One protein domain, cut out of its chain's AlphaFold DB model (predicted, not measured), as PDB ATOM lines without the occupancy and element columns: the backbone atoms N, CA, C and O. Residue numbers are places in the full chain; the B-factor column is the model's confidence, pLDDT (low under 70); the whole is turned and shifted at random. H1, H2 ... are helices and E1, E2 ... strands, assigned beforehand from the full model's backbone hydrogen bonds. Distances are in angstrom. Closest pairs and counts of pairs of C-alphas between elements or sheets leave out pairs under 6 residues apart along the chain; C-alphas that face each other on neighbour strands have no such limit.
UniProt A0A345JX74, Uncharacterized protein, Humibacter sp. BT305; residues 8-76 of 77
ATOM      1  N   TYR A   8     -20.830 -29.545  -0.244       85.56
ATOM      2  CA  TYR A   8     -19.746 -28.597  -0.493       85.56
ATOM      3  C   TYR A   8     -20.086 -27.643  -1.650       85.56
ATOM      4  O   TYR A   8     -19.888 -26.431  -1.546       85.56
ATOM      5  N   GLY A   9     -20.671 -28.171  -2.731       83.00
ATOM      6  CA  GLY A   9     -21.186 -27.369  -3.839       83.00
ATOM      7  C   GLY A   9     -22.239 -26.347  -3.396       83.00
ATOM      8  O   GLY A   9     -22.113 -25.168  -3.730       83.00
ATOM      9  N   ARG A  10     -23.216 -26.747  -2.572       85.69
ATOM     10  CA  ARG A  10     -24.227 -25.837  -2.005       85.69
ATOM     11  C   ARG A  10     -23.565 -24.689  -1.243       85.69
ATOM     12  O   ARG A  10     -23.948 -23.543  -1.444       85.69
ATOM     13  N   GLN A  11     -22.564 -24.966  -0.406       86.25
ATOM     14  CA  GLN A  11     -21.858 -23.920   0.350       86.25
ATOM     15  C   GLN A  11     -21.094 -22.951  -0.563       86.25
ATOM     16  O   GLN A  11     -21.103 -21.746  -0.330       86.25
ATOM     17  N   LYS A  12     -20.464 -23.461  -1.627       86.94
ATOM     18  CA  LYS A  12     -19.727 -22.649  -2.608       86.94
ATOM     19  C   LYS A  12     -20.639 -21.807  -3.506       86.94
ATOM     20  O   LYS A  12     -20.260 -20.694  -3.868       86.94
ATOM     21  N   PHE A  13     -21.792 -22.339  -3.907       90.06
ATOM     22  CA  PHE A  13     -22.632 -21.744  -4.956       90.06
ATOM     23  C   PHE A  13     -23.940 -21.133  -4.444       90.06
ATOM     24  O   PHE A  13     -24.566 -20.356  -5.169       90.06
ATOM     25  N   GLY A  14     -24.339 -21.448  -3.211       86.38
ATOM     26  CA  GLY A  14     -25.564 -20.968  -2.572       86.38
ATOM     27  C   GLY A  14     -26.846 -21.646  -3.063       86.38
ATOM     28  O   GLY A  14     -27.926 -21.115  -2.835       86.38
ATOM     29  N   SER A  15     -26.757 -22.774  -3.778       83.88
ATOM     30  CA  SER A  15     -27.919 -23.480  -4.340       83.88
ATOM     31  C   SER A  15     -27.611 -24.958  -4.595       83.88
ATOM     32  O   SER A  15     -26.506 -25.278  -5.024       83.88
ATOM     33  N   ASP A  16     -28.594 -25.836  -4.367       80.56
ATOM     34  CA  ASP A  16     -28.528 -27.287  -4.651       80.56
ATOM     35  C   ASP A  16     -28.617 -27.644  -6.125       80.56
ATOM     36  O   ASP A  16     -28.138 -28.685  -6.571       80.56
ATOM     37  N   THR A  17     -29.249 -26.766  -6.883       82.12
ATOM     38  CA  THR A  17     -29.441 -26.901  -8.320       82.12
ATOM     39  C   THR A  17     -28.507 -25.955  -9.063       82.12
ATOM     40  O   THR A  17     -28.775 -25.586 -10.206       82.12
ATOM     41  N   ALA A  18     -27.434 -25.496  -8.406       86.06
ATOM     42  CA  ALA A  18     -26.411 -24.712  -9.069       86.06
ATOM     43  C   ALA A  18     -25.843 -25.526 -10.234       86.06
ATOM     44  O   ALA A  18     -25.522 -26.699 -10.096       86.06
ATOM     45  N   MET A  19     -25.677 -24.881 -11.383       87.62
ATOM     46  CA  MET A  19     -25.099 -25.511 -12.569       87.62
ATOM     47  C   MET A  19     -23.862 -24.717 -13.006       87.62
ATOM     48  O   MET A  19     -23.906 -24.040 -14.035       87.62
ATOM     49  N   PRO A  20     -22.779 -24.707 -12.200       92.81
ATOM     50  CA  PRO A  20     -21.547 -24.028 -12.573       92.81
ATOM     51  C   PRO A  20     -20.939 -24.685 -13.809       92.81
ATOM     52  O   PRO A  20     -20.898 -25.908 -13.897       92.81
ATOM     53  N   VAL A  21     -20.420 -23.884 -14.735       95.06
ATOM     54  CA  VAL A  21     -19.811 -24.396 -15.972       95.06
ATOM     55  C   VAL A  21     -18.310 -24.555 -15.780       95.06
ATOM     56  O   VAL A  21     -17.650 -23.585 -15.409       95.06
ATOM     57  N   ILE A  22     -17.769 -25.740 -16.045       95.44
ATOM     58  CA  ILE A  22     -16.336 -26.034 -15.967       95.44
ATOM     59  C   ILE A  22     -15.596 -25.268 -17.070       95.44
ATOM     60  O   ILE A  22     -16.063 -25.163 -18.203       95.44
ATOM     61  N   ARG A  23     -14.461 -24.668 -16.709       95.19
ATOM     62  CA  ARG A  23     -13.606 -23.877 -17.606       95.19
ATOM     63  C   ARG A  23     -12.194 -24.413 -17.672       95.19
ATOM     64  O   ARG A  23     -11.659 -24.536 -18.762       95.19
ATOM     65  N   GLU A  24     -11.625 -24.749 -16.522       95.19
ATOM     66  CA  GLU A  24     -10.270 -25.281 -16.444       95.19
ATOM     67  C   GLU A  24     -10.241 -26.470 -15.488       95.19
ATOM     68  O   GLU A  24     -11.003 -26.530 -14.514       95.19
ATOM     69  N   VAL A  25      -9.338 -27.404 -15.751       95.44
ATOM     70  CA  VAL A  25      -9.085 -28.587 -14.931       95.44
ATOM     71  C   VAL A  25      -7.633 -28.603 -14.482       95.44
ATOM     72  O   VAL A  25      -6.742 -28.118 -15.178       95.44
ATOM     73  N   TYR A  26      -7.396 -29.163 -13.303       94.06
ATOM     74  CA  TYR A  26      -6.072 -29.300 -12.716       94.06
ATOM     75  C   TYR A  26      -5.765 -30.776 -12.470       94.06
ATOM     76  O   TYR A  26      -6.445 -31.438 -11.681       94.06
ATOM     77  N   ALA A  27      -4.719 -31.278 -13.123       86.94
ATOM     78  CA  ALA A  27      -4.259 -32.665 -13.034       86.94
ATOM     79  C   ALA A  27      -2.868 -32.743 -12.376       86.94
ATOM     80  O   ALA A  27      -1.907 -33.241 -12.959       86.94
ATOM     81  N   GLY A  28      -2.734 -32.185 -11.168       79.88
ATOM     82  CA  GLY A  28      -1.474 -32.208 -10.418       79.88
ATOM     83  C   GLY A  28      -0.397 -31.291 -11.010       79.88
ATOM     84  O   GLY A  28      -0.675 -30.162 -11.403       79.88
ATOM     85  N   ALA A  29       0.843 -31.784 -11.099       75.69
ATOM     86  CA  ALA A  29       2.029 -30.998 -11.472       75.69
ATOM     87  C   ALA A  29       1.959 -30.297 -12.851       75.69
ATOM     88  O   ALA A  29       2.788 -29.441 -13.140       75.69
ATOM     89  N   GLY A  30       0.975 -30.629 -13.691       76.00
ATOM     90  CA  GLY A  30       0.773 -30.027 -15.012       76.00
ATOM     91  C   GLY A  30       0.058 -28.671 -15.030       76.00
ATOM     92  O   GLY A  30      -0.153 -28.144 -16.121       76.00
ATOM     93  N   GLY A  31      -0.334 -28.121 -13.875       87.62
ATOM     94  CA  GLY A  31      -1.000 -26.818 -13.801       87.62
ATOM     95  C   GLY A  31      -2.464 -26.836 -14.256       87.62
ATOM     96  O   GLY A  31      -3.077 -27.893 -14.425       87.62
ATOM     97  N   TRP A  32      -3.030 -25.639 -14.423       92.31
ATOM     98  CA  TRP A  32      -4.374 -25.447 -14.969       92.31
ATOM     99  C   TRP A  32      -4.364 -25.624 -16.486       92.31
ATOM    100  O   TRP A  32      -3.488 -25.097 -17.170       92.31
ATOM    101  N   LYS A  33      -5.342 -26.366 -17.002       91.88
ATOM    102  CA  LYS A  33      -5.548 -26.582 -18.435       91.88
ATOM    103  C   LYS A  33      -6.980 -26.245 -18.802       91.88
ATOM    104  O   LYS A  33      -7.895 -26.607 -18.062       91.88
ATOM    105  N   ASP A  34      -7.166 -25.629 -19.962       90.81
ATOM    106  CA  ASP A  34      -8.497 -25.384 -20.506       90.81
ATOM    107  C   ASP A  34      -9.262 -26.698 -20.675       90.81
ATOM    108  O   ASP A  34      -8.752 -27.692 -21.209       90.81
ATOM    109  N   PHE A  35     -10.507 -26.697 -20.208       88.12
ATOM    110  CA  PHE A  35     -11.402 -27.821 -20.380       88.12
ATOM    111  C   PHE A  35     -12.018 -27.765 -21.776       88.12
ATOM    112  O   PHE A  35     -12.694 -26.801 -22.136       88.12
ATOM    113  N   ARG A  36     -11.741 -28.794 -22.583       79.12
ATOM    114  CA  ARG A  36     -12.037 -28.796 -24.025       79.12
ATOM    115  C   ARG A  36     -13.527 -28.873 -24.341       79.12
ATOM    116  O   ARG A  36     -13.945 -28.402 -25.395       79.12
ATOM    117  N   GLU A  37     -14.323 -29.458 -23.452       82.19
ATOM    118  CA  GLU A  37     -15.759 -29.590 -23.657       82.19
ATOM    119  C   GLU A  37     -16.485 -28.334 -23.167       82.19
ATOM    120  O   GLU A  37     -16.638 -28.068 -21.969       82.19
ATOM    121  N   ALA A  38     -16.921 -27.520 -24.126       79.31
ATOM    122  CA  ALA A  38     -17.621 -26.283 -23.842       79.31
ATOM    123  C   ALA A  38     -18.981 -26.558 -23.185       79.31
ATOM    124  O   ALA A  38     -19.828 -27.256 -23.736       79.31
ATOM    125  N   GLY A  39     -19.225 -25.937 -22.030       86.06
ATOM    126  CA  GLY A  39     -20.541 -25.954 -21.387       86.06
ATOM    127  C   GLY A  39     -20.781 -27.111 -20.418       86.06
ATOM    128  O   GLY A  39     -21.859 -27.146 -19.818       86.06
ATOM    129  N   LEU A  40     -19.800 -27.997 -20.198       92.31
ATOM    130  CA  LEU A  40     -19.940 -29.063 -19.207       92.31
ATOM    131  C   LEU A  40     -20.192 -28.474 -17.816       92.31
ATOM    132  O   LEU A  40     -19.496 -27.564 -17.353       92.31
ATOM    133  N   LYS A  41     -21.215 -28.994 -17.143       93.75
ATOM    134  CA  LYS A  41     -21.635 -28.537 -15.820       93.75
ATOM    135  C   LYS A  41     -20.970 -29.367 -14.734       93.75
ATOM    136  O   LYS A  41     -20.836 -30.582 -14.858       93.75
ATOM    137  N   LEU A  42     -20.607 -28.716 -13.636       92.88
ATOM    138  CA  LEU A  42     -20.129 -29.393 -12.441       92.88
ATOM    139  C   LEU A  42     -21.318 -29.913 -11.621       92.88
ATOM    140  O   LEU A  42     -22.013 -29.135 -10.967       92.88
ATOM    141  N   ASN A  43     -21.493 -31.229 -11.621       91.31
ATOM    142  CA  ASN A  43     -22.395 -31.969 -10.744       91.31
ATOM    143  C   ASN A  43     -21.644 -33.177 -10.148       91.31
ATOM    144  O   ASN A  43     -20.451 -33.369 -10.401       91.31
ATOM    145  N   ARG A  44     -22.307 -33.992  -9.317       89.94
ATOM    146  CA  ARG A  44     -21.665 -35.174  -8.709       89.94
ATOM    147  C   ARG A  44     -21.167 -36.187  -9.753       89.94
ATOM    148  O   ARG A  44     -20.118 -36.790  -9.533       89.94
ATOM    149  N   GLY A  45     -21.901 -36.377 -10.850       91.31
ATOM    150  CA  GLY A  45     -21.542 -37.302 -11.929       91.31
ATOM    151  C   GLY A  45     -20.254 -36.875 -12.624       91.31
ATOM    152  O   GLY A  45     -19.249 -37.576 -12.530       91.31
ATOM    153  N   THR A  46     -20.240 -35.661 -13.177       93.12
ATOM    154  CA  THR A  46     -19.062 -35.114 -13.864       93.12
ATOM    155  C   THR A  46     -17.861 -34.985 -12.931       93.12
ATOM    156  O   THR A  46     -16.739 -35.302 -13.311       93.12
ATOM    157  N   ALA A  47     -18.062 -34.616 -11.661       93.38
ATOM    158  CA  ALA A  47     -16.978 -34.607 -10.677       93.38
ATOM    159  C   ALA A  47     -16.368 -36.002 -10.441       93.38
ATOM    160  O   ALA A  47     -15.163 -36.107 -10.210       93.38
ATOM    161  N   THR A  48     -17.183 -37.062 -10.489       93.62
ATOM    162  CA  THR A  48     -16.721 -38.449 -10.331       93.62
ATOM    163  C   THR A  48     -15.905 -38.898 -11.541       93.62
ATOM    164  O   THR A  48     -14.830 -39.466 -11.356       93.62
ATOM    165  N   GLU A  49     -16.376 -38.597 -12.751       93.50
ATOM    166  CA  GLU A  49     -15.687 -38.898 -14.015       93.50
ATOM    167  C   GLU A  49     -14.325 -38.200 -14.083       93.50
ATOM    168  O   GLU A  49     -13.293 -38.860 -14.186       93.50
ATOM    169  N   LEU A  50     -14.294 -36.883 -13.858       93.25
ATOM    170  CA  LEU A  50     -13.050 -36.108 -13.837       93.25
ATOM    171  C   LEU A  50     -12.064 -36.647 -12.794       93.25
ATOM    172  O   LEU A  50     -10.854 -36.697 -13.022       93.25
ATOM    173  N   ARG A  51     -12.560 -37.086 -11.630       93.25
ATOM    174  CA  ARG A  51     -11.697 -37.668 -10.601       93.25
ATOM    175  C   ARG A  51     -11.090 -38.998 -11.049       93.25
ATOM    176  O   ARG A  51      -9.927 -39.243 -10.715       93.25
ATOM    177  N   ALA A  52     -11.849 -39.827 -11.767       92.62
ATOM    178  CA  ALA A  52     -11.369 -41.080 -12.348       92.62
ATOM    179  C   ALA A  52     -10.291 -40.839 -13.421       92.62
ATOM    180  O   ALA A  52      -9.350 -41.621 -13.520       92.62
ATOM    181  N   GLU A  53     -10.353 -39.708 -14.127       91.12
ATOM    182  CA  GLU A  53      -9.322 -39.240 -15.068       91.12
ATOM    183  C   GLU A  53      -8.074 -38.645 -14.383       91.12
ATOM    184  O   GLU A  53      -7.139 -38.190 -15.043       91.12
ATOM    185  N   GLY A  54      -8.030 -38.628 -13.048       91.75
ATOM    186  CA  GLY A  54      -6.895 -38.108 -12.284       91.75
ATOM    187  C   GLY A  54      -6.915 -36.593 -12.058       91.75
ATOM    188  O   GLY A  54      -5.971 -36.051 -11.481       91.75
ATOM    189  N   ILE A  55      -7.991 -35.899 -12.434       94.25
ATOM    190  CA  ILE A  55      -8.172 -34.474 -12.136       94.25
ATOM    191  C   ILE A  55      -8.459 -34.319 -10.640       94.25
ATOM    192  O   ILE A  55      -9.196 -35.098 -10.032       94.25
ATOM    193  N   THR A  56      -7.859 -33.309 -10.012       93.94
ATOM    194  CA  THR A  56      -7.999 -33.060  -8.569       93.94
ATOM    195  C   THR A  56      -8.744 -31.768  -8.263       93.94
ATOM    196  O   THR A  56      -9.424 -31.690  -7.233       93.94
ATOM    197  N   MET A  57      -8.673 -30.774  -9.151       95.75
ATOM    198  CA  MET A  57      -9.422 -29.523  -9.021       95.75
ATOM    199  C   MET A  57     -10.007 -29.065 -10.351       95.75
ATOM    200  O   MET A  57      -9.494 -29.385 -11.420       95.75
ATOM    201  N   VAL A  58     -11.061 -28.261 -10.265       95.88
ATOM    202  CA  VAL A  58     -11.672 -27.582 -11.407       95.88
ATOM    203  C   VAL A  58     -11.896 -26.109 -11.096       95.88
ATOM    204  O   VAL A  58     -12.182 -25.735  -9.955       95.88
ATOM    205  N   ARG A  59     -11.810 -25.274 -12.126       96.06
ATOM    206  CA  ARG A  59     -12.348 -23.917 -12.118       96.06
ATOM    207  C   ARG A  59     -13.658 -23.913 -12.858       96.06
ATOM    208  O   ARG A  59     -13.755 -24.388 -13.988       96.06
ATOM    209  N   VAL A  60     -14.655 -23.329 -12.217       95.38
ATOM    210  CA  VAL A  60     -15.976 -23.159 -12.799       95.38
ATOM    211  C   VAL A  60     -16.344 -21.691 -12.890       95.38
ATOM    212  O   VAL A  60     -15.921 -20.882 -12.064       95.38
ATOM    213  N   ARG A  61     -17.186 -21.342 -13.859       94.75
ATOM    214  CA  ARG A  61     -17.850 -20.045 -13.911       94.75
ATOM    215  C   ARG A  61     -19.205 -20.132 -13.220       94.75
ATOM    216  O   ARG A  61     -20.066 -20.916 -13.617       94.75
ATOM    217  N   TRP A  62     -19.401 -19.285 -12.215       92.69
ATOM    218  CA  TRP A  62     -20.660 -19.138 -11.490       92.69
ATOM    219  C   TRP A  62     -20.962 -17.664 -11.235       92.69
ATOM    220  O   TRP A  62     -20.145 -16.970 -10.636       92.69
ATOM    221  N   ARG A  63     -22.125 -17.176 -11.695       87.06
ATOM    222  CA  ARG A  63     -22.580 -15.776 -11.524       87.06
ATOM    223  C   ARG A  63     -21.453 -14.752 -11.730       87.06
ATOM    224  O   ARG A  63     -21.153 -13.944 -10.858       87.06
ATOM    225  N   LEU A  64     -20.808 -14.838 -12.895       88.06
ATOM    226  CA  LEU A  64     -19.694 -13.987 -13.336       88.06
ATOM    227  C   LEU A  64     -18.345 -14.177 -12.620       88.06
ATOM    228  O   LEU A  64     -17.364 -13.556 -13.030       88.06
ATOM    229  N   LYS A  65     -18.250 -15.065 -11.629       91.12
ATOM    230  CA  LYS A  65     -17.013 -15.364 -10.899       91.12
ATOM    231  C   LYS A  65     -16.389 -16.671 -11.373       91.12
ATOM    232  O   LYS A  65     -17.107 -17.602 -11.741       91.12
ATOM    233  N   THR A  66     -15.063 -16.738 -11.322       94.44
ATOM    234  CA  THR A  66     -14.323 -18.000 -11.405       94.44
ATOM    235  C   THR A  66     -14.185 -18.563  -9.999       94.44
ATOM    236  O   THR A  66     -13.773 -17.858  -9.080       94.44
ATOM    237  N   VAL A  67     -14.571 -19.820  -9.815       94.38
ATOM    238  CA  VAL A  67     -14.563 -20.496  -8.519       94.38
ATOM    239  C   VAL A  67     -13.744 -21.770  -8.634       94.38
ATOM    240  O   VAL A  67     -14.053 -22.635  -9.447       94.38
ATOM    241  N   GLU A  68     -12.727 -21.899  -7.790       95.25
ATOM    242  CA  GLU A  68     -11.958 -23.134  -7.662       95.25
ATOM    243  C   GLU A  68     -12.669 -24.133  -6.746       95.25
ATOM    244  O   GLU A  68     -13.176 -23.787  -5.665       95.25
ATOM    245  N   VAL A  69     -12.698 -25.385  -7.193       95.00
ATOM    246  CA  VAL A  69     -13.332 -26.515  -6.525       95.00
ATOM    247  C   VAL A  69     -12.352 -27.679  -6.485       95.00
ATOM    248  O   VAL A  69     -11.906 -28.161  -7.520       95.00
ATOM    249  N   CYS A  70     -12.057 -28.168  -5.283       94.25
ATOM    250  CA  CYS A  70     -11.357 -29.433  -5.093       94.25
ATOM    251  C   CYS A  70     -12.360 -30.583  -5.242       94.25
ATOM    252  O   CYS A  70     -13.355 -30.618  -4.513       94.25
ATOM    253  N   LEU A  71     -12.102 -31.521  -6.158       93.56
ATOM    254  CA  LEU A  71     -13.029 -32.613  -6.469       93.56
ATOM    255  C   LEU A  71     -13.197 -33.595  -5.304       93.56
ATOM    256  O   LEU A  71     -14.291 -34.104  -5.107       93.56
ATOM    257  N   ILE A  72     -12.159 -33.804  -4.486       92.00
ATOM    258  CA  ILE A  72     -12.239 -34.657  -3.285       92.00
ATOM    259  C   ILE A  72     -13.271 -34.090  -2.301       92.00
ATOM    260  O   ILE A  72     -14.245 -34.760  -1.969       92.00
ATOM    261  N   ARG A  73     -13.124 -32.807  -1.941       91.38
ATOM    262  CA  ARG A  73     -14.077 -32.110  -1.061       91.38
ATOM    263  C   ARG A  73     -15.467 -32.028  -1.677       91.38
ATOM    264  O   ARG A  73     -16.459 -32.136  -0.971       91.38
ATOM    265  N   TYR A  74     -15.541 -31.820  -2.991       90.69
ATOM    266  CA  TYR A  74     -16.813 -31.767  -3.696       90.69
ATOM    267  C   TYR A  74     -17.536 -33.114  -3.666       90.69
ATOM    268  O   TYR A  74     -18.751 -33.124  -3.563       90.69
ATOM    269  N   LEU A  75     -16.833 -34.241  -3.717       90.44
ATOM    270  CA  LEU A  75     -17.443 -35.572  -3.670       90.44
ATOM    271  C   LEU A  75     -17.719 -36.078  -2.245       90.44
ATOM    272  O   LEU A  75     -18.165 -37.216  -2.110       90.44
ATOM    273  N   ASP A  76     -17.492 -35.253  -1.215       84.50
ATOM    274  CA  ASP A  76     -17.588 -35.631   0.201       84.50
ATOM    275  C   ASP A  76     -16.742 -36.890   0.529       84.50
ATOM    276  O   ASP A  76     -17.183 -37.766   1.274       84.50
TER     277      ASP A  76
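AT A GLANCE: This is residues 8 to 76 of the 77 residues of an uncharacterized protein of Humibacter sp. BT305 (UniProt A0A345JX74). A small, strongly twisted and curled sheet of four strands has one helix, H2, packed over E1 and E3, while two short helices, H1 and H3, only graze the sheet and meet each other. H3 follows directly on E4 and packs on H2. The printed part has 69 residues, with three named helices and four named strands in the order H1, E1, E2, H2, E3, E4, H3; the sheet runs E2, E1, E3, E4 and is antiparallel throughout. The class is mixed, helices and strands, and the whole is compact, with a radius of gyration of the C-alphas of 10.9 A and spans of 31 by 25 by 17 A.

HOW THE PARTS SIT: Start at residues 8 to 13, H1, which only grazes the sheet. Move on to E1, residues 21 to 26, and E2, residues 32 to 34: they form an antiparallel hairpin at 136 degrees, with N 25 and O 33 at 2.8 A, within hydrogen-bond range. Next comes H2, residues 44 to 52, then E3, residues 57 to 62, the antiparallel neighbour of E1 at 157 degrees; look at N 23 and O 59, 2.8 A apart. E2, H2 and E3 make a split strand-helix-strand unit, two strands running the same way with E1 between them in the sheet, and its crossover is right-handed. H2 is on the sheet at a height over the sheet of 10.4 A, over E3 and only just over E1, on which 3 of its C-alphas fall. It runs along the strands, at 24 degrees to E3 on the local plane. E4, residues 65 to 70, forms an antiparallel hairpin with E3 at 152 degrees; N 67 and O 60 are 2.8 A apart. H1 and E4 are near each other, with 7 pairs of C-alphas within 10 A. Last is H3, residues 71 to 74, which touches H2; their closest C-alphas, of Ala 47 and Leu 71, are 6.1 A apart. H3 only just touches H1, with 3 pairs of C-alphas within 8 A, the closest being those of Tyr 8 and Tyr 74 at 5.4 A. H1 and H2 are apart. Every O i to N i+4 pair is within hydrogen-bond range in H1 and H2, and H3 is too short for such a pair.

IN THESE COORDINATES: Find C-alpha 8 at (-19.746, -28.597, -0.493), where H1 begins. E1 then spans 14.9 A, and H2, from C-alpha 44 at (-21.665, -35.174, -8.709), spans 12.4 A. E3 spans 15.5 A and E4 16.2 A. H3 ends at C-alpha 74, at (-16.813, -31.767, -3.696).

THE WHOLE: The C-alphas of Thr 17 and Ala 29 are the two farthest apart, at 31.9 A. The printed part has no cut and no long link. Its mean pLDDT is 90.0, and no printed residue is under 70.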